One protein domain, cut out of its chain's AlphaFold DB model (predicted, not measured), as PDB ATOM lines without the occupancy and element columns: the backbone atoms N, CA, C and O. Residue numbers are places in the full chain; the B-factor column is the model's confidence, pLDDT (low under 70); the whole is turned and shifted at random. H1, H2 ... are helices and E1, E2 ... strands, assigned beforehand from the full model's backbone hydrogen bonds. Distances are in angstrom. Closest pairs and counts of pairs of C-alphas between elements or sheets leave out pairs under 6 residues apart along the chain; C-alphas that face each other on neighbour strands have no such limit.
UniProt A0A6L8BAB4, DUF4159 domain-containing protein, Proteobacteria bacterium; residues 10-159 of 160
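What this domain is: This is residues 10 to 159 of the 160 residues of the protein "DUF4159 domain-containing protein" of Proteobacteria bacterium (UniProt A0A6L8BAB4). What shape do the parts make? A small sheet of four strands lies near the middle, with the long helix H4 over one face along its strands, H1 and H2 meeting about perpendicular and grazing the sheet, and the short H3 packed on residues 142 to 147 of H4. The unnamed residues 65 to 104 run round the outside and pair briefly with the edge strand E3 at residues 71 to 72. What is the make-up? The printed part has 150 residues, in the order E1 H1 E2 H2 E3 E4 H3 H4, and its class is mixed, helices and strands, with under half of the residues in named elements; the sheet is mixed, in the order E1 E2 E4 E3. It is compact, with a radius of gyration of the C-alphas of 15.0 A and spans of 43 by 33 by 28 A.

How they stand to each other: How is the sheet joined? E1, residues 14 to 17, is parallel to E2, residues 42 to 45, with N 15 and O 42 2.8 A apart; with H1, residues 27 to 38, between them they form a strand-helix-strand unit, two parallel neighbour strands joined through a helix, with a right-handed crossover. E2 is parallel to E4, residues 116 to 122, with N 119 and O 43 2.8 A apart. E4 and E3, residues 105 to 110, are an antiparallel hairpin, with N 107 and O 120 2.9 A apart. Where are the helices? H1 only grazes the sheet with residues 33 to 38, and H2, residues 50 to 64, only grazes it with residues 50 to 61; H2 touches H1 with residues 60 to 64 alone, about perpendicular at 79 degrees, the closest C-alphas being those of Ala 30 and Val 64, 4.7 A apart. H4, residues 140 to 159, is on one face, making two layers, a helix layer and a sheet; its height over the sheet is 11.8 A, and it lies over E2, along the strands at 9 degrees on the local plane. H3, residues 126 to 131, touches H4 at a steep tilt of 65 degrees, opposite ways, the closest C-alphas being those of Ala 129 and Thr 143, 4.6 A apart. How are the helix backbones? In H1, H2, H3 and H4 every O i to N i+4 pair is within hydrogen-bond range.

Where its parts are: Where do the elements begin and end? E1 begins at C-alpha 14, (10.305, 42.193, -45.915), and H4 ends at C-alpha 159, (21.368, 46.033, -42.755). Which are longest? From first to last C-alpha, H4 measures 28.9 A, H2 21.3 A, H1 16.2 A, E3 16.1 A and E4 15.8 A.

The domain as a whole: How far does it reach? The two C-alphas farthest apart, those of Asp 67 and Pro 136, are 45.0 A apart, and the printed part has no cut. Which link is long, and where is confidence low? H2 to E3 is a long link of 40 residues, and residues 87 to 88 in it have a pLDDT under 70; the mean of the printed part is 95.2.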
ATOM      1  N   PHE A  10       9.568  34.883 -52.006       96.12
ATOM      2  CA  PHE A  10      11.013  35.055 -51.876       96.12
ATOM      3  C   PHE A  10      11.579  36.275 -52.622       96.12
ATOM      4  O   PHE A  10      12.752  36.594 -52.439       96.12
ATOM      5  N   ASP A  11      10.773  36.969 -53.429       96.44
ATOM      6  CA  ASP A  11      11.173  38.214 -54.097       96.44
ATOM      7  C   ASP A  11      11.060  39.435 -53.164       96.44
ATOM      8  O   ASP A  11      11.550  40.520 -53.492       96.44
ATOM      9  N   TYR A  12      10.419  39.279 -52.000       96.44
ATOM     10  CA  TYR A  12      10.203  40.351 -51.033       96.44
ATOM     11  C   TYR A  12      11.057  40.107 -49.789       96.44
ATOM     12  O   TYR A  12      10.763  39.186 -49.046       96.44
ATOM     13  N   PRO A  13      12.078  40.927 -49.492       95.06
ATOM     14  CA  PRO A  13      12.927  40.721 -48.312       95.06
ATOM     15  C   PRO A  13      12.230  41.076 -46.986       95.06
ATOM     16  O   PRO A  13      12.765  40.816 -45.908       95.06
ATOM     17  N   TRP A  14      11.055  41.704 -47.060       97.50
ATOM     18  CA  TRP A  14      10.305  42.193 -45.915       97.50
ATOM     19  C   TRP A  14       8.809  41.944 -46.114       97.50
ATOM     20  O   TRP A  14       8.241  42.315 -47.145       97.50
ATOM     21  N   LEU A  15       8.179  41.339 -45.107       97.94
ATOM     22  CA  LEU A  15       6.745  41.080 -45.045       97.94
ATOM     23  C   LEU A  15       6.117  41.846 -43.884       97.94
ATOM     24  O   LEU A  15       6.702  41.965 -42.807       97.94
ATOM     25  N   TYR A  16       4.884  42.289 -44.109       98.00
ATOM     26  CA  TYR A  16       4.005  42.864 -43.100       98.00
ATOM     27  C   TYR A  16       2.721  42.049 -43.027       98.00
ATOM     28  O   TYR A  16       2.087  41.820 -44.060       98.00
ATOM     29  N   ALA A  17       2.354  41.614 -41.824       97.56
ATOM     30  CA  ALA A  17       1.108  40.906 -41.568       97.56
ATOM     31  C   ALA A  17       0.344  41.569 -40.415       97.56
ATOM     32  O   ALA A  17       0.909  41.826 -39.353       97.56
ATOM     33  N   VAL A  18      -0.944  41.818 -40.642       96.50
ATOM     34  CA  VAL A  18      -1.889  42.412 -39.684       96.50
ATOM     35  C   VAL A  18      -2.910  41.375 -39.243       96.50
ATOM     36  O   VAL A  18      -3.061  40.353 -39.920       96.50
ATOM     37  N   GLU A  19      -3.595  41.618 -38.126       95.94
ATOM     38  CA  GLU A  19      -4.623  40.720 -37.582       95.94
ATOM     39  C   GLU A  19      -4.120  39.275 -37.410       95.94
ATOM     40  O   GLU A  19      -4.865  38.299 -37.526       95.94
ATOM     41  N   VAL A  20      -2.832  39.099 -37.088       97.38
ATOM     42  CA  VAL A  20      -2.194  37.772 -36.947       97.38
ATOM     43  C   VAL A  20      -2.750  36.959 -35.773       97.38
ATOM     44  O   VAL A  20      -2.484  35.769 -35.634       97.38
ATOM     45  N   GLY A  21      -3.562  37.588 -34.927       96.88
ATOM     46  CA  GLY A  21      -4.385  36.915 -33.931       96.88
ATOM     47  C   GLY A  21      -5.596  36.174 -34.495       96.88
ATOM     48  O   GLY A  21      -6.268  35.479 -33.740       96.88
ATOM     49  N   GLN A  22      -5.900  36.332 -35.785       95.69
ATOM     50  CA  GLN A  22      -7.055  35.733 -36.458       95.69
ATOM     51  C   GLN A  22      -6.672  34.797 -37.606       95.69
ATOM     52  O   GLN A  22      -7.549  34.150 -38.182       95.69
ATOM     53  N   TRP A  23      -5.388  34.715 -37.959       94.00
ATOM     54  CA  TRP A  23      -4.956  33.838 -39.040       94.00
ATOM     55  C   TRP A  23      -5.005  32.355 -38.641       94.00
ATOM     56  O   TRP A  23      -5.025  31.987 -37.465       94.00
ATOM     57  N   GLU A  24      -4.994  31.486 -39.643       92.62
ATOM     58  CA  GLU A  24      -4.947  30.039 -39.459       92.62
ATOM     59  C   GLU A  24      -3.857  29.469 -40.368       92.62
ATOM     60  O   GLU A  24      -4.129  29.037 -41.485       92.62
ATOM     61  N   LEU A  25      -2.602  29.506 -39.900       94.81
ATOM     62  CA  LEU A  25      -1.488  28.916 -40.645       94.81
ATOM     63  C   LEU A  25      -1.617  27.395 -40.679       94.81
ATOM     64  O   LEU A  25      -1.545  26.724 -39.644       94.81
ATOM     65  N   ASN A  26      -1.734  26.840 -41.881       95.50
ATOM     66  CA  ASN A  26      -1.623  25.401 -42.075       95.50
ATOM     67  C   ASN A  26      -0.148  24.949 -42.116       95.50
ATOM     68  O   ASN A  26       0.781  25.754 -42.166       95.50
ATOM     69  N   ALA A  27       0.084  23.633 -42.103       96.38
ATOM     70  CA  ALA A  27       1.438  23.074 -42.056       96.38
ATOM     71  C   ALA A  27       2.318  23.466 -43.260       96.38
ATOM     72  O   ALA A  27       3.523  23.645 -43.095       96.38
ATOM     73  N   SER A  28       1.734  23.604 -44.456       97.44
ATOM     74  CA  SER A  28       2.468  24.014 -45.659       97.44
ATOM     75  C   SER A  28       2.856  25.491 -45.590       97.44
ATOM     76  O   SER A  28       4.002  25.833 -45.859       97.44
ATOM     77  N   GLU A  29       1.932  26.355 -45.173       97.81
ATOM     78  CA  GLU A  29       2.190  27.789 -44.991       97.81
ATOM     79  C   GLU A  29       3.220  28.046 -43.889       97.81
ATOM     80  O   GLU A  29       4.126  28.854 -44.068       97.81
ATOM     81  N   ALA A  30       3.135  27.316 -42.772       98.19
ATOM     82  CA  ALA A  30       4.113  27.409 -41.696       98.19
ATOM     83  C   ALA A  30       5.517  26.988 -42.161       98.19
ATOM     84  O   ALA A  30       6.502  27.632 -41.802       98.19
ATOM     85  N   ALA A  31       5.617  25.944 -42.992       98.19
ATOM     86  CA  ALA A  31       6.886  25.513 -43.573       98.19
ATOM     87  C   ALA A  31       7.463  26.550 -44.552       98.19
ATOM     88  O   ALA A  31       8.664  26.810 -44.519       98.19
ATOM     89  N   LEU A  32       6.619  27.173 -45.380       98.31
ATOM     90  CA  LEU A  32       7.030  28.234 -46.306       98.31
ATOM     91  C   LEU A  32       7.473  29.498 -45.567       98.31
ATOM     92  O   LEU A  32       8.510  30.067 -45.897       98.31
ATOM     93  N   LEU A  33       6.744  29.902 -44.522       98.56
ATOM     94  CA  LEU A  33       7.141  31.026 -43.679       98.56
ATOM     95  C   LEU A  33       8.461  30.738 -42.955       98.56
ATOM     96  O   LEU A  33       9.326  31.610 -42.887       98.56
ATOM     97  N   ARG A  34       8.654  29.509 -42.464       98.56
ATOM     98  CA  ARG A  34       9.931  29.088 -41.878       98.56
ATOM     99  C   ARG A  34      11.066  29.235 -42.887       98.56
ATOM    100  O   ARG A  34      12.065  29.876 -42.584       98.56
ATOM    101  N   GLU A  35      10.899  28.672 -44.081       98.38
ATOM    102  CA  GLU A  35      11.900  28.745 -45.144       98.38
ATOM    103  C   GLU A  35      12.211  30.192 -45.540       98.38
ATOM    104  O   GLU A  35      13.374  30.545 -45.727       98.38
ATOM    105  N   TYR A  36      11.189  31.042 -45.641       98.56
ATOM    106  CA  TYR A  36      11.347  32.466 -45.905       98.56
ATOM    107  C   TYR A  36      12.240  33.151 -44.856       98.56
ATOM    108  O   TYR A  36      13.199  33.838 -45.216       98.56
ATOM    109  N   LEU A  37      11.971  32.925 -43.567       98.50
ATOM    110  CA  LEU A  37      12.721  33.527 -42.459       98.50
ATOM    111  C   LEU A  37      14.153  32.967 -42.364       98.50
ATOM    112  O   LEU A  37      15.104  33.741 -42.233       98.50
ATOM    113  N   ASP A  38      14.320  31.650 -42.533       97.56
ATOM    114  CA  ASP A  38      15.627  30.971 -42.539       97.56
ATOM    115  C   ASP A  38      16.510  31.427 -43.725       97.56
ATOM    116  O   ASP A  38      17.737  31.397 -43.642       97.56
ATOM    117  N   ARG A  39      15.911  31.899 -44.829       96.62
ATOM    118  CA  ARG A  39      16.623  32.480 -45.987       96.62
ATOM    119  C   ARG A  39      17.018  33.951 -45.802       96.62
ATOM    120  O   ARG A  39      17.540  34.555 -46.738       96.62
ATOM    121  N   GLY A  40      16.783  34.525 -44.625       96.81
ATOM    122  CA  GLY A  40      17.091  35.923 -44.327       96.81
ATOM    123  C   GLY A  40      15.904  36.872 -44.473       96.81
ATOM    124  O   GLY A  40      16.073  38.071 -44.267       96.81
ATOM    125  N   GLY A  41      14.709  36.364 -44.784       98.12
ATOM    126  CA  GLY A  41      13.494  37.167 -44.799       98.12
ATOM    127  C   GLY A  41      13.197  37.798 -43.438       98.12
ATOM    128  O   GLY A  41      13.587  37.281 -42.386       98.12
ATOM    129  N   PHE A  42      12.490  38.924 -43.461       98.75
ATOM    130  CA  PHE A  42      12.020  39.617 -42.264       98.75
ATOM    131  C   PHE A  42      10.493  39.692 -42.254       98.75
ATOM    132  O   PHE A  42       9.883  39.983 -43.286       98.75
ATOM    133  N   LEU A  43       9.873  39.445 -41.100       98.69
ATOM    134  CA  LEU A  43       8.431  39.577 -40.889       98.69
ATOM    135  C   LEU A  43       8.164  40.581 -39.766       98.69
ATOM    136  O   LEU A  43       8.605  40.381 -38.638       98.69
ATOM    137  N   MET A  44       7.403  41.631 -40.047       98.44
ATOM    138  CA  MET A  44       6.806  42.484 -39.023       98.44
ATOM    139  C   MET A  44       5.329  42.117 -38.869       98.44
ATOM    140  O   MET A  44       4.593  42.083 -39.855       98.44
ATOM    141  N   VAL A  45       4.906  41.840 -37.636       98.50
ATOM    142  CA  VAL A  45       3.503  41.580 -37.300       98.50
ATOM    143  C   VAL A  45       2.939  42.639 -36.364       98.50
ATOM    144  O   VAL A  45       3.669  43.218 -35.549       98.50
ATOM    145  N   ASP A  46       1.643  42.886 -36.507       97.00
ATOM    146  CA  ASP A  46       0.929  44.010 -35.906       97.00
ATOM    147  C   ASP A  46      -0.582  43.747 -35.823       97.00
ATOM    148  O   ASP A  46      -1.062  42.732 -36.336       97.00
ATOM    149  N   ASP A  47      -1.301  44.661 -35.170       96.69
ATOM    150  CA  ASP A  47      -2.753  44.656 -34.980       96.69
ATOM    151  C   ASP A  47      -3.280  43.335 -34.420       96.69
ATOM    152  O   ASP A  47      -3.993  42.560 -35.056       96.69
ATOM    153  N   PHE A  48      -2.866  43.043 -33.193       97.31
ATOM    154  CA  PHE A  48      -3.442  41.949 -32.431       97.31
ATOM    155  C   PHE A  48      -3.267  42.170 -30.926       97.31
ATOM    156  O   PHE A  48      -2.288  42.756 -30.446       97.31
ATOM    157  N   TRP A  49      -4.255  41.721 -30.158       96.44
ATOM    158  CA  TRP A  49      -4.523  42.216 -28.819       96.44
ATOM    159  C   TRP A  49      -5.065  41.142 -27.874       96.44
ATOM    160  O   TRP A  49      -6.001  40.399 -28.168       96.44
ATOM    161  N   GLY A  50      -4.570  41.164 -26.643       96.25
ATOM    162  CA  GLY A  50      -5.057  40.323 -25.559       96.25
ATOM    163  C   GLY A  50      -4.663  38.854 -25.697       96.25
ATOM    164  O   GLY A  50      -3.999  38.424 -26.636       96.25
ATOM    165  N   GLU A  51      -5.049  38.069 -24.694       96.00
ATOM    166  CA  GLU A  51      -4.562  36.695 -24.523       96.00
ATOM    167  C   GLU A  51      -5.046  35.734 -25.611       96.00
ATOM    168  O   GLU A  51      -4.320  34.813 -25.974       96.00
ATOM    169  N   TYR A  52      -6.257  35.938 -26.135       96.69
ATOM    170  CA  TYR A  52      -6.841  35.053 -27.141       96.69
ATOM    171  C   TYR A  52      -6.109  35.154 -28.483       96.69
ATOM    172  O   TYR A  52      -5.653  34.150 -29.024       96.69
ATOM    173  N   GLU A  53      -5.942  36.377 -28.981       97.88
ATOM    174  CA  GLU A  53      -5.222  36.648 -30.224       97.88
ATOM    175  C   GLU A  53      -3.728  36.306 -30.071       97.88
ATOM    176  O   GLU A  53      -3.127  35.710 -30.964       97.88
ATOM    177  N   TRP A  54      -3.143  36.572 -28.893       98.00
ATOM    178  CA  TRP A  54      -1.791  36.117 -28.564       98.00
ATOM    179  C   TRP A  54      -1.646  34.598 -28.623       98.00
ATOM    180  O   TRP A  54      -0.657  34.098 -29.152       98.00
ATOM    181  N   TYR A  55      -2.611  33.857 -28.069       97.88
ATOM    182  CA  TYR A  55      -2.597  32.399 -28.090       97.88
ATOM    183  C   TYR A  55      -2.576  31.879 -29.527       97.88
ATOM    184  O   TYR A  55      -1.722  31.057 -29.849       97.88
ATOM    185  N   ILE A  56      -3.453  32.398 -30.393       98.31
ATOM    186  CA  ILE A  56      -3.508  32.009 -31.809       98.31
ATOM    187  C   ILE A  56      -2.164  32.280 -32.483       98.31
ATOM    188  O   ILE A  56      -1.552  31.351 -33.011       98.31
ATOM    189  N   PHE A  57      -1.657  33.510 -32.383       98.31
ATOM    190  CA  PHE A  57      -0.375  33.880 -32.973       98.31
ATOM    191  C   PHE A  57       0.775  32.992 -32.471       98.31
ATOM    192  O   PHE A  57       1.577  32.491 -33.260       98.31
ATOM    193  N   ASN A  58       0.840  32.748 -31.161       97.81
ATOM    194  CA  ASN A  58       1.880  31.928 -30.550       97.81
ATOM    195  C   ASN A  58       1.808  30.458 -31.002       97.81
ATOM    196  O   ASN A  58       2.851  29.856 -31.255       97.81
ATOM    197  N   GLU A  59       0.613  29.875 -31.134       97.56
ATOM    198  CA  GLU A  59       0.462  28.524 -31.689       97.56
ATOM    199  C   GLU A  59       0.892  28.468 -33.159       97.56
ATOM    200  O   GLU A  59       1.604  27.544 -33.553       97.56
ATOM    201  N   SER A  60       0.556  29.484 -33.957       97.69
ATOM    202  CA  SER A  60       1.027  29.585 -35.342       97.69
ATOM    203  C   SER A  60       2.555  29.669 -35.419       97.69
ATOM    204  O   SER A  60       3.172  28.954 -36.205       97.69
ATOM    205  N   MET A  61       3.194  30.470 -34.562       98.25
ATOM    206  CA  MET A  61       4.658  30.556 -34.515       98.25
ATOM    207  C   MET A  61       5.317  29.269 -34.018       98.25
ATOM    208  O   MET A  61       6.409  28.954 -34.474       98.25
ATOM    209  N   ARG A  62       4.657  28.469 -33.171       97.38
ATOM    210  CA  ARG A  62       5.146  27.129 -32.790       97.38
ATOM    211  C   ARG A  62       5.139  26.135 -33.951       97.38
ATOM    212  O   ARG A  62       5.962  25.222 -33.953       97.38
ATOM    213  N   LEU A  63       4.241  26.298 -34.926       97.69
ATOM    214  CA  LEU A  63       4.265  25.507 -36.160       97.69
ATOM    215  C   LEU A  63       5.446  25.900 -37.056       97.69
ATOM    216  O   LEU A  63       6.064  25.026 -37.661       97.69
ATOM    217  N   VAL A  64       5.771  27.195 -37.118       98.44
ATOM    218  CA  VAL A  64       6.911  27.727 -37.888       98.44
ATOM    219  C   VAL A  64       8.241  27.349 -37.225       98.44
ATOM    220  O   VAL A  64       9.112  26.754 -37.860       98.44
ATOM    221  N   PHE A  65       8.382  27.646 -35.931       98.06
ATOM    222  CA  PHE A  65       9.576  27.414 -35.125       98.06
ATOM    223  C   PHE A  65       9.224  26.773 -33.771       98.06
ATOM    224  O   PHE A  65       8.971  27.474 -32.789       98.06
ATOM    225  N   PRO A  66       9.251  25.435 -33.662       95.94
ATOM    226  CA  PRO A  66       8.994  24.749 -32.393       95.94
ATOM    227  C   PRO A  66      10.113  24.946 -31.355       95.94
ATOM    228  O   PRO A  66       9.916  24.687 -30.169       95.94
ATOM    229  N   ASP A  67      11.292  25.378 -31.800       96.25
ATOM    230  CA  ASP A  67      12.543  25.461 -31.051       96.25
ATOM    231  C   ASP A  67      13.061  26.894 -30.845       96.25
ATOM    232  O   ASP A  67      14.038  27.083 -30.118       96.25
ATOM    233  N   ARG A  68      12.395  27.913 -31.408       97.50
ATOM    234  CA  ARG A  68      12.766  29.325 -31.222       97.50
ATOM    235  C   ARG A  68      11.723  30.045 -30.356       97.50
ATOM    236  O   ARG A  68      10.578  30.186 -30.783       97.50
ATOM    237  N   PRO A  69      12.070  30.494 -29.136       97.62
ATOM    238  CA  PRO A  69      11.126  31.203 -28.282       97.62
ATOM    239  C   PRO A  69      10.866  32.621 -28.797       97.62
ATOM    240  O   PRO A  69      11.751  33.261 -29.365       97.62
ATOM    241  N   ILE A  70       9.672  33.142 -28.512       98.62
ATOM    242  CA  ILE A  70       9.396  34.573 -28.632       98.62
ATOM    243  C   ILE A  70       9.929  35.276 -27.379       98.62
ATOM    244  O   ILE A  70       9.572  34.903 -26.259       98.62
ATOM    245  N   LEU A  71      10.764  36.299 -27.560       98.12
ATOM    246  CA  LEU A  71      11.424  37.036 -26.479       98.12
ATOM    247  C   LEU A  71      11.046  38.520 -26.506       98.12
ATOM    248  O   LEU A  71      10.766  39.066 -27.567       98.12
ATOM    249  N   GLU A  72      11.061  39.186 -25.350       96.88
ATOM    250  CA  GLU A  72      10.973  40.653 -25.286       96.88
ATOM    251  C   GLU A  72      12.231  41.285 -25.887       96.88
ATOM    252  O   GLU A  72      13.350  40.836 -25.619       96.88
ATOM    253  N   LEU A  73      12.052  42.353 -26.660       95.00
ATOM    254  CA  LEU A  73      13.165  43.177 -27.107       95.00
ATOM    255  C   LEU A  73      13.628  44.061 -25.947       95.00
ATOM    256  O   LEU A  73      12.834  44.753 -25.308       95.00
ATOM    257  N   GLY A  74      14.929  44.027 -25.666       92.50
ATOM    258  CA  GLY A  74      15.546  44.955 -24.723       92.50
ATOM    259  C   GLY A  74      15.534  46.385 -25.264       92.50
ATOM    260  O   GLY A  74      15.520  46.596 -26.475       92.50
ATOM    261  N   GLU A  75      15.593  47.364 -24.363       90.69
ATOM    262  CA  GLU A  75      15.619  48.792 -24.722       90.69
ATOM    263  C   GLU A  75      16.832  49.152 -25.585       90.69
ATOM    264  O   GLU A  75      16.726  50.015 -26.443       90.69
ATOM    265  N   ASP A  76      17.946  48.430 -25.438       92.88
ATOM    266  CA  ASP A  76      19.170  48.626 -26.223       92.88
ATOM    267  C   ASP A  76      19.179  47.863 -27.565       92.88
ATOM    268  O   ASP A  76      20.202  47.822 -28.252       92.88
ATOM    269  N   HIS A  77      18.085  47.191 -27.949       95.38
ATOM    270  CA  HIS A  77      18.081  46.371 -29.163       95.38
ATOM    271  C   HIS A  77      18.291  47.245 -30.421       95.38
ATOM    272  O   HIS A  77      17.568  48.228 -30.585       95.38
ATOM    273  N   PRO A  78      19.190  46.885 -31.368       95.75
ATOM    274  CA  PRO A  78      19.552  47.757 -32.496       95.75
ATOM    275  C   PRO A  78      18.377  48.202 -33.375       95.75
ATOM    276  O   PRO A  78      18.401  49.291 -33.939       95.75
ATOM    277  N   LEU A  79      17.319  47.390 -33.454       95.75
ATOM    278  CA  LEU A  79      16.063  47.754 -34.119       95.75
ATOM    279  C   LEU A  79      15.485  49.093 -33.627       95.75
ATOM    280  O   LEU A  79      14.926  49.850 -34.415       95.75
ATOM    281  N   LEU A  80      15.611  49.390 -32.334       94.94
ATOM    282  CA  LEU A  80      15.090  50.617 -31.732       94.94
ATOM    283  C   LEU A  80      16.010  51.823 -31.959       94.94
ATOM    284  O   LEU A  80      15.610  52.932 -31.637       94.94
ATOM    285  N   HIS A  81      17.197  51.621 -32.548       95.31
ATOM    286  CA  HIS A  81      18.281  52.614 -32.600       95.31
ATOM    287  C   HIS A  81      18.935  52.770 -33.979       95.31
ATOM    288  O   HIS A  81      19.976  53.413 -34.103       95.31
ATOM    289  N   VAL A  82      18.379  52.156 -35.029       95.50
ATOM    290  CA  VAL A  82      19.064  52.060 -36.330       95.50
ATOM    291  C   VAL A  82      19.097  53.385 -37.105       95.50
ATOM    292  O   VAL A  82      20.145  53.761 -37.628       95.50
ATOM    293  N   LEU A  83      17.977  54.108 -37.173       96.88
ATOM    294  CA  LEU A  83      17.909  55.460 -37.747       96.88
ATOM    295  C   LEU A  83      17.325  56.439 -36.738       96.88
ATOM    296  O   LEU A  83      17.902  57.495 -36.480       96.88
ATOM    297  N   TYR A  84      16.157  56.092 -36.206       95.75
ATOM    298  CA  TYR A  84      15.550  56.785 -35.086       95.75
ATOM    299  C   TYR A  84      15.917  56.070 -33.795       95.75
ATOM    300  O   TYR A  84      15.963  54.843 -33.770       95.75
ATOM    301  N   ASP A  85      16.134  56.857 -32.749       94.06
ATOM    302  CA  ASP A  85      16.196  56.389 -31.368       94.06
ATOM    303  C   ASP A  85      14.759  56.351 -30.825       94.06
ATOM    304  O   ASP A  85      14.064  57.376 -30.794       94.06
ATOM    305  N   LEU A  86      14.276  55.142 -30.542       90.50
ATOM    306  CA  LEU A  86      12.911  54.831 -30.129       90.50
ATOM    307  C   LEU A  86      12.933  54.315 -28.692       90.50
ATOM    308  O   LEU A  86      12.839  53.118 -28.426       90.50
ATOM    309  N   ASP A  87      13.031  55.255 -27.761       67.88
ATOM    310  CA  ASP A  87      13.162  55.028 -26.321       67.88
ATOM    311  C   ASP A  87      11.815  54.884 -25.585       67.88
ATOM    312  O   ASP A  87      11.767  54.781 -24.357       67.88
ATOM    313  N   GLN A  88      10.693  54.858 -26.314       62.50
ATOM    314  CA  GLN A  88       9.363  54.884 -25.709       62.50
ATOM    315  C   GLN A  88       8.564  53.616 -25.979       62.50
ATOM    316  O   GLN A  88       8.204  53.306 -27.112       62.50
ATOM    317  N   ARG A  89       8.152  52.955 -24.891       71.56
ATOM    318  CA  ARG A  89       7.119  51.905 -24.887       71.56
ATOM    319  C   ARG A  89       5.715  52.500 -25.014       71.56
ATOM    320  O   ARG A  89       4.817  52.189 -24.231       71.56
ATOM    321  N   THR A  90       5.539  53.419 -25.955       88.06
ATOM    322  CA  THR A  90       4.259  54.087 -26.164       88.06
ATOM    323  C   THR A  90       3.381  53.202 -27.030       88.06
ATOM    324  O   THR A  90       3.698  52.933 -28.184       88.06
ATOM    325  N   GLN A  91       2.283  52.730 -26.447       92.75
ATOM    326  CA  GLN A  91       1.284  51.939 -27.155       92.75
ATOM    327  C   GLN A  91       0.690  52.753 -28.303       92.75
ATOM    328  O   GLN A  91       0.124  53.822 -28.058       92.75
ATOM    329  N   ILE A  92       0.788  52.235 -29.526       94.25
ATOM    330  CA  ILE A  92       0.084  52.814 -30.668       94.25
ATOM    331  C   ILE A  92      -1.380  52.353 -30.619       94.25
ATOM    332  O   ILE A  92      -1.631  51.143 -30.598       94.25
ATOM    333  N   PRO A  93      -2.348  53.283 -30.532       94.00
ATOM    334  CA  PRO A  93      -3.754  52.928 -30.444       94.00
ATOM    335  C   PRO A  93      -4.297  52.492 -31.802       94.00
ATOM    336  O   PRO A  93      -3.964  53.086 -32.820       94.00
ATOM    337  N   GLY A  94      -5.241  51.555 -31.810       93.38
ATOM    338  CA  GLY A  94      -6.138  51.438 -32.959       93.38
ATOM    339  C   GLY A  94      -7.041  52.673 -33.066       93.38
ATOM    340  O   GLY A  94      -7.114  53.514 -32.162       93.38
ATOM    341  N   ARG A  95      -7.824  52.764 -34.132       88.31
ATOM    342  CA  ARG A  95      -8.774  53.838 -34.428       88.31
ATOM    343  C   ARG A  95      -9.799  54.030 -33.312       88.31
ATOM    344  O   ARG A  95     -10.233  55.145 -33.032       88.31
ATOM    345  N   GLY A  96     -10.185  52.937 -32.651       87.19
ATOM    346  CA  GLY A  96     -11.072  52.934 -31.482       87.19
ATOM    347  C   GLY A  96     -10.399  53.324 -30.159       87.19
ATOM    348  O   GLY A  96     -11.067  53.341 -29.124       87.19
ATOM    349  N   GLY A  97      -9.098  53.625 -30.172       90.19
ATOM    350  CA  GLY A  97      -8.266  53.821 -28.991       90.19
ATOM    351  C   GLY A  97      -7.653  52.521 -28.461       90.19
ATOM    352  O   GLY A  97      -7.799  51.442 -29.034       90.19
ATOM    353  N   ASN A  98      -6.965  52.623 -27.322       89.50
ATOM    354  CA  ASN A  98      -6.361  51.466 -26.658       89.50
ATOM    355  C   ASN A  98      -7.422  50.555 -26.027       89.50
ATOM    356  O   ASN A  98      -8.370  51.021 -25.388       89.50
ATOM    357  N   ARG A  99      -7.212  49.237 -26.120       88.62
ATOM    358  CA  ARG A  99      -8.056  48.250 -25.433       88.62
ATOM    359  C   ARG A  99      -7.732  48.239 -23.933       88.62
ATOM    360  O   ARG A  99      -6.572  48.131 -23.531       88.62
ATOM    361  N   ALA A 100      -8.755  48.354 -23.086       84.81
ATOM    362  CA  ALA A 100      -8.576  48.410 -21.634       84.81
ATOM    363  C   ALA A 100      -7.863  47.156 -21.093       84.81
ATOM    364  O   ALA A 100      -8.199  46.036 -21.467       84.81
ATOM    365  N   GLY A 101      -6.899  47.350 -20.187       85.56
ATOM    366  CA  GLY A 101      -6.150  46.253 -19.562       85.56
ATOM    367  C   GLY A 101      -5.059  45.631 -20.439       85.56
ATOM    368  O   GLY A 101      -4.485  44.620 -20.043       85.56
ATOM    369  N   THR A 102      -4.754  46.216 -21.599       91.00
ATOM    370  CA  THR A 102      -3.648  45.768 -22.455       91.00
ATOM    371  C   THR A 102      -2.354  46.521 -22.143       91.00
ATOM    372  O   THR A 102      -2.379  47.679 -21.729       91.00
ATOM    373  N   VAL A 103      -1.217  45.844 -22.314       93.38
ATOM    374  CA  VAL A 103       0.132  46.403 -22.130       93.38
ATOM    375  C   VAL A 103       0.897  46.194 -23.434       93.38
ATOM    376  O   VAL A 103       0.925  45.055 -23.901       93.38
ATOM    377  N   PRO A 104       1.489  47.237 -24.042       94.50
ATOM    378  CA  PRO A 104       2.222  47.086 -25.293       94.50
ATOM    379  C   PRO A 104       3.496  46.261 -25.088       94.50
ATOM    380  O   PRO A 104       4.209  46.443 -24.096       94.50
ATOM    381  N   HIS A 105       3.803  45.389 -26.046       95.44
ATOM    382  CA  HIS A 105       5.031  44.599 -26.053       95.44
ATOM    383  C   HIS A 105       5.690  44.610 -27.428       95.44
ATOM    384  O   HIS A 105       5.033  44.360 -28.438       95.44
ATOM    385  N   TRP A 106       7.006  44.813 -27.429       96.06
ATOM    386  CA  TRP A 106       7.860  44.630 -28.595       96.06
ATOM    387  C   TRP A 106       8.626  43.337 -28.403       96.06
ATOM    388  O   TRP A 106       9.445  43.214 -27.491       96.06
ATOM    389  N   ARG A 107       8.323  42.349 -29.238       97.88
ATOM    390  CA  ARG A 107       8.886  41.005 -29.127       97.88
ATOM    391  C   ARG A 107       9.578  40.578 -30.410       97.88
ATOM    392  O   ARG A 107       9.399  41.189 -31.463       97.88
ATOM    393  N   GLY A 108      10.370  39.520 -30.296       98.25
ATOM    394  CA  GLY A 108      11.182  39.002 -31.378       98.25
ATOM    395  C   GLY A 108      11.307  37.487 -31.405       98.25
ATOM    396  O   GLY A 108      11.312  36.844 -30.354       98.25
ATOM    397  N   ILE A 109      11.467  36.939 -32.610       98.81
ATOM    398  CA  ILE A 109      12.052  35.611 -32.850       98.81
ATOM    399  C   ILE A 109      13.386  35.815 -33.570       98.81
ATOM    400  O   ILE A 109      13.458  36.590 -34.525       98.81
ATOM    401  N   PHE A 110      14.423  35.114 -33.115       98.62
ATOM    402  CA  PHE A 110      15.808  35.310 -33.542       98.62
ATOM    403  C   PHE A 110      16.367  34.074 -34.247       98.62
ATOM    404  O   PHE A 110      16.015  32.944 -33.889       98.62
ATOM    405  N   ASP A 111      17.232  34.285 -35.239       97.75
ATOM    406  CA  ASP A 111      18.000  33.202 -35.857       97.75
ATOM    407  C   ASP A 111      19.173  32.747 -34.970       97.75
ATOM    408  O   ASP A 111      19.341  33.204 -33.835       97.75
ATOM    409  N   ASP A 112      19.954  31.786 -35.464       96.75
ATOM    410  CA  ASP A 112      21.056  31.176 -34.711       96.75
ATOM    411  C   ASP A 112      22.232  32.137 -34.479       96.75
ATOM    412  O   ASP A 112      22.998  31.949 -33.532       96.75
ATOM    413  N   ASP A 113      22.338  33.186 -35.297       96.06
ATOM    414  CA  ASP A 113      23.347  34.240 -35.183       96.06
ATOM    415  C   ASP A 113      22.851  35.426 -34.331       96.06
ATOM    416  O   ASP A 113      23.591  36.381 -34.078       96.06
ATOM    417  N   GLY A 114      21.611  35.357 -33.831       96.38
ATOM    418  CA  GLY A 114      21.002  36.378 -32.984       96.38
ATOM    419  C   GLY A 114      20.411  37.562 -33.752       96.38
ATOM    420  O   GLY A 114      20.103  38.584 -33.134       96.38
ATOM    421  N   ARG A 115      20.221  37.452 -35.072       97.56
ATOM    422  CA  ARG A 115      19.506  38.456 -35.869       97.56
ATOM    423  C   ARG A 115      18.000  38.277 -35.690       97.56
ATOM    424  O   ARG A 115      17.474  37.165 -35.660       97.56
ATOM    425  N   LEU A 116      17.287  39.393 -35.561       98.56
ATOM    426  CA  LEU A 116      15.831  39.408 -35.451       98.56
ATOM    427  C   LEU A 116      15.193  39.053 -36.804       98.56
ATOM    428  O   LEU A 116      15.389  39.766 -37.785       98.56
ATOM    429  N   MET A 117      14.402  37.979 -36.837       98.50
ATOM    430  CA  MET A 117      13.671  37.528 -38.030       98.50
ATOM    431  C   MET A 117      12.214  37.992 -38.032       98.50
ATOM    432  O   MET A 117      11.678  38.383 -39.068       98.50
ATOM    433  N   VAL A 118      11.564  37.922 -36.866       98.75
ATOM    434  CA  VAL A 118      10.152  38.286 -36.697       98.75
ATOM    435  C   VAL A 118      10.055  39.384 -35.658       98.75
ATOM    436  O   VAL A 118      10.327  39.124 -34.491       98.75
ATOM    437  N   ALA A 119       9.666  40.588 -36.061       98.38
ATOM    438  CA  ALA A 119       9.345  41.686 -35.160       98.38
ATOM    439  C   ALA A 119       7.852  41.685 -34.830       98.38
ATOM    440  O   ALA A 119       7.012  41.650 -35.725       98.38
ATOM    441  N   ILE A 120       7.524  41.738 -33.544       98.44
ATOM    442  CA  ILE A 120       6.166  41.527 -33.050       98.44
ATOM    443  C   ILE A 120       5.720  42.744 -32.250       98.44
ATOM    444  O   ILE A 120       6.283  43.024 -31.190       98.44
ATOM    445  N   ASN A 121       4.684  43.423 -32.738       97.31
ATOM    446  CA  ASN A 121       4.016  44.532 -32.064       97.31
ATOM    447  C   ASN A 121       2.725  44.022 -31.428       97.31
ATOM    448  O   ASN A 121       1.690  43.934 -32.077       97.31
ATOM    449  N   PHE A 122       2.796  43.612 -30.163       97.38
ATOM    450  CA  PHE A 122       1.652  43.028 -29.467       97.38
ATOM    451  C   PHE A 122       0.922  44.070 -28.616       97.38
ATOM    452  O   PHE A 122       1.564  44.858 -27.915       97.38
ATOM    453  N   ASN A 123      -0.416  44.018 -28.618       96.75
ATOM    454  CA  ASN A 123      -1.305  44.998 -27.990       96.75
ATOM    455  C   ASN A 123      -1.120  46.411 -28.552       96.75
ATOM    456  O   ASN A 123      -1.071  47.376 -27.792       96.75
ATOM    457  N   MET A 124      -0.973  46.543 -29.859       95.12
ATOM    458  CA  MET A 124      -0.947  47.831 -30.542       95.12
ATOM    459  C   MET A 124      -1.320  47.637 -32.008       95.12
ATOM    460  O   MET A 124      -1.459  46.500 -32.456       95.12
ATOM    461  N   ASP A 125      -1.487  48.754 -32.706       95.94
ATOM    462  CA  ASP A 125      -1.852  48.780 -34.118       95.94
ATOM    463  C   ASP A 125      -1.112  49.925 -34.822       95.94
ATOM    464  O   ASP A 125      -1.520  51.086 -34.790       95.94
ATOM    465  N   MET A 126       0.054  49.605 -35.383       95.19
ATOM    466  CA  MET A 126       0.860  50.535 -36.179       95.19
ATOM    467  C   MET A 126       0.157  50.894 -37.492       95.19
ATOM    468  O   MET A 126       0.296  52.026 -37.962       95.19
ATOM    469  N   GLY A 127      -0.584  49.944 -38.067       95.44
ATOM    470  CA  GLY A 127      -1.329  50.087 -39.312       95.44
ATOM    471  C   GLY A 127      -2.355  51.213 -39.254       95.44
ATOM    472  O   GLY A 127      -2.318  52.109 -40.103       95.44
ATOM    473  N   ASP A 128      -3.187  51.239 -38.213       95.94
ATOM    474  CA  ASP A 128      -4.184  52.295 -38.002       95.94
ATOM    475  C   ASP A 128      -3.534  53.681 -37.890       95.94
ATOM    476  O   ASP A 128      -4.073  54.675 -38.383       95.94
ATOM    477  N   ALA A 129      -2.332  53.771 -37.310       95.25
ATOM    478  CA  ALA A 129      -1.595  55.029 -37.235       95.25
ATOM    479  C   ALA A 129      -1.131  55.547 -38.601       95.25
ATOM    480  O   ALA A 129      -0.995  56.763 -38.777       95.25
ATOM    481  N   TRP A 130      -0.869  54.647 -39.552       95.50
ATOM    482  CA  TRP A 130      -0.500  54.990 -40.924       95.50
ATOM    483  C   TRP A 130      -1.724  55.277 -41.796       95.50
ATOM    484  O   TRP A 130      -1.677  56.213 -42.593       95.50
ATOM    485  N   GLU A 131      -2.801  54.497 -41.658       94.81
ATOM    486  CA  GLU A 131      -4.050  54.687 -42.407       94.81
ATOM    487  C   GLU A 131      -4.727  56.010 -42.039       94.81
ATOM    488  O   GLU A 131      -5.232  56.713 -42.914       94.81
ATOM    489  N   HIS A 132      -4.703  56.375 -40.756       95.00
ATOM    490  CA  HIS A 132      -5.399  57.548 -40.228       95.00
ATOM    491  C   HIS A 132      -4.497  58.769 -40.034       95.00
ATOM    492  O   HIS A 132      -4.836  59.682 -39.284       95.00
ATOM    493  N   ALA A 133      -3.364  58.823 -40.736       93.06
ATOM    494  CA  ALA A 133      -2.415  59.931 -40.657       93.06
ATOM    495  C   ALA A 133      -3.019  61.305 -41.019       93.06
ATOM    496  O   ALA A 133      -2.494  62.339 -40.601       93.06
ATOM    497  N   ASP A 134      -4.096  61.330 -41.807       92.94
ATOM    498  CA  ASP A 134      -4.834  62.534 -42.194       92.94
ATOM    499  C   ASP A 134      -6.166  62.716 -41.439       92.94
ATOM    500  O   ASP A 134      -6.868  63.708 -41.666       92.94
ATOM    501  N   ASP A 135      -6.509  61.804 -40.522       93.69
ATOM    502  CA  ASP A 135      -7.714  61.902 -39.704       93.69
ATOM    503  C   ASP A 135      -7.464  62.873 -38.533       93.69
ATOM    504  O   ASP A 135      -6.632  62.598 -37.664       93.69
ATOM    505  N   PRO A 136      -8.196  63.999 -38.435       91.31
ATOM    506  CA  PRO A 136      -8.016  64.965 -37.351       91.31
ATOM    507  C   PRO A 136      -8.316  64.402 -35.952       91.31
ATOM    508  O   PRO A 136      -7.989  65.053 -34.957       91.31
ATOM    509  N   TRP A 137      -8.976  63.244 -35.855       90.75
ATOM    510  CA  TRP A 137      -9.289  62.585 -34.588       90.75
ATOM    511  C   TRP A 137      -8.236  61.568 -34.155       90.75
ATOM    512  O   TRP A 137      -8.227  61.186 -32.981       90.75
ATOM    513  N   TYR A 138      -7.355  61.140 -35.062       93.88
ATOM    514  CA  TYR A 138      -6.267  60.239 -34.720       93.88
ATOM    515  C   TYR A 138      -5.083  61.036 -34.134       93.88
ATOM    516  O   TYR A 138      -4.776  62.132 -34.612       93.88
ATOM    517  N   PRO A 139      -4.405  60.559 -33.073       91.75
ATOM    518  CA  PRO A 139      -3.329  61.330 -32.460       91.75
ATOM    519  C   PRO A 139      -2.103  61.448 -33.384       91.75
ATOM    520  O   PRO A 139      -1.337  60.498 -33.525       91.75
ATOM    521  N   GLU A 140      -1.856  62.637 -33.940       92.69
ATOM    522  CA  GLU A 140      -0.697  62.921 -34.813       92.69
ATOM    523  C   GLU A 140       0.660  62.444 -34.248       92.69
ATOM    524  O   GLU A 140       1.428  61.837 -35.002       92.69
ATOM    525  N   PRO A 141       0.959  62.580 -32.937       93.06
ATOM    526  CA  PRO A 141       2.198  62.038 -32.385       93.06
ATOM    527  C   PRO A 141       2.333  60.515 -32.537       93.06
ATOM    528  O   PRO A 141       3.454  60.016 -32.630       93.06
ATOM    529  N   MET A 142       1.219  59.770 -32.558       94.38
ATOM    530  CA  MET A 142       1.225  58.312 -32.734       94.38
ATOM    531  C   MET A 142       1.492  57.937 -34.187       94.38
ATOM    532  O   MET A 142       2.305  57.053 -34.435       94.38
ATOM    533  N   THR A 143       0.920  58.670 -35.144       94.56
ATOM    534  CA  THR A 143       1.265  58.548 -36.568       94.56
ATOM    535  C   THR A 143       2.758  58.786 -36.801       94.56
ATOM    536  O   THR A 143       3.436  57.969 -37.425       94.56
ATOM    537  N   ALA A 144       3.308  59.876 -36.255       93.69
ATOM    538  CA  ALA A 144       4.729  60.182 -36.388       93.69
ATOM    539  C   ALA A 144       5.617  59.088 -35.768       93.69
ATOM    540  O   ALA A 144       6.634  58.716 -36.355       93.69
ATOM    541  N   LEU A 145       5.238  58.562 -34.599       94.75
ATOM    542  CA  LEU A 145       5.962  57.482 -33.931       94.75
ATOM    543  C   LEU A 145       5.904  56.172 -34.731       94.75
ATOM    544  O   LEU A 145       6.949  55.567 -34.977       94.75
ATOM    545  N   ALA A 146       4.721  55.770 -35.195       95.12
ATOM    546  CA  ALA A 146       4.534  54.558 -35.984       95.12
ATOM    547  C   ALA A 146       5.332  54.603 -37.296       95.12
ATOM    548  O   ALA A 146       5.919  53.599 -37.695       95.12
ATOM    549  N   TYR A 147       5.428  55.761 -37.963       95.75
ATOM    550  CA  TYR A 147       6.292  55.897 -39.142       95.75
ATOM    551  C   TYR A 147       7.776  55.713 -38.817       95.75
ATOM    552  O   TYR A 147       8.501  55.095 -39.597       95.75
ATOM    553  N   ARG A 148       8.254  56.209 -37.669       96.00
ATOM    554  CA  ARG A 148       9.652  55.994 -37.261       96.00
ATOM    555  C   ARG A 148       9.937  54.519 -36.993       96.00
ATOM    556  O   ARG A 148      10.975  54.030 -37.431       96.00
ATOM    557  N   PHE A 149       9.007  53.810 -36.349       96.12
ATOM    558  CA  PHE A 149       9.078  52.355 -36.206       96.12
ATOM    559  C   PHE A 149       9.141  51.661 -37.570       96.12
ATOM    560  O   PHE A 149      10.062  50.882 -37.800       96.12
ATOM    561  N   ALA A 150       8.238  51.996 -38.501       95.50
ATOM    562  CA  ALA A 150       8.220  51.434 -39.856       95.50
ATOM    563  C   ALA A 150       9.576  51.579 -40.567       95.50
ATOM    564  O   ALA A 150      10.114  50.619 -41.119       95.50
ATOM    565  N   VAL A 151      10.155  52.781 -40.512       97.25
ATOM    566  CA  VAL A 151      11.456  53.066 -41.124       97.25
ATOM    567  C   VAL A 151      12.573  52.281 -40.436       97.25
ATOM    568  O   VAL A 151      13.411  51.702 -41.125       97.25
ATOM    569  N   ASN A 152      12.571  52.196 -39.105       97.31
ATOM    570  CA  ASN A 152      13.537  51.379 -38.376       97.31
ATOM    571  C   ASN A 152      13.420  49.885 -38.736       97.31
ATOM    572  O   ASN A 152      14.447  49.263 -38.993       97.31
ATOM    573  N   TYR A 153      12.208  49.315 -38.829       97.19
ATOM    574  CA  TYR A 153      12.004  47.921 -39.257       97.19
ATOM    575  C   TYR A 153      12.587  47.659 -40.645       97.19
ATOM    576  O   TYR A 153      13.336  46.700 -40.829       97.19
ATOM    577  N   LEU A 154      12.277  48.530 -41.610       97.25
ATOM    578  CA  LEU A 154      12.766  48.398 -42.979       97.25
ATOM    579  C   LEU A 154      14.292  48.493 -43.040       97.25
ATOM    580  O   LEU A 154      14.931  47.632 -43.639       97.25
ATOM    581  N   ILE A 155      14.892  49.492 -42.389       98.00
ATOM    582  CA  ILE A 155      16.351  49.652 -42.406       98.00
ATOM    583  C   ILE A 155      17.023  48.477 -41.702       98.00
ATOM    584  O   ILE A 155      17.976  47.920 -42.247       98.00
ATOM    585  N   TYR A 156      16.522  48.061 -40.535       97.75
ATOM    586  CA  TYR A 156      17.058  46.909 -39.814       97.75
ATOM    587  C   TYR A 156      17.057  45.662 -40.704       97.75
ATOM    588  O   TYR A 156      18.111  45.059 -40.883       97.75
ATOM    589  N   SER A 157      15.928  45.353 -41.359       96.88
ATOM    590  CA  SER A 157      15.795  44.174 -42.233       96.88
ATOM    591  C   SER A 157      16.759  44.137 -43.424       96.88
ATOM    592  O   SER A 157      16.959  43.084 -44.015       96.88
ATOM    593  N   MET A 158      17.348  45.276 -43.799       95.00
ATOM    594  CA  MET A 158      18.257  45.391 -44.944       95.00
ATOM    595  C   MET A 158      19.730  45.522 -44.537       95.00
ATOM    596  O   MET A 158      20.596  45.576 -45.411       95.00
ATOM    597  N   THR A 159      20.028  45.650 -43.241       95.25
ATOM    598  CA  THR A 159      21.368  46.033 -42.755       95.25
ATOM    599  C   THR A 159      21.960  45.103 -41.702       95.25
ATOM    600  O   THR A 159      23.159  45.215 -41.440       95.25
TER     601      THR A 159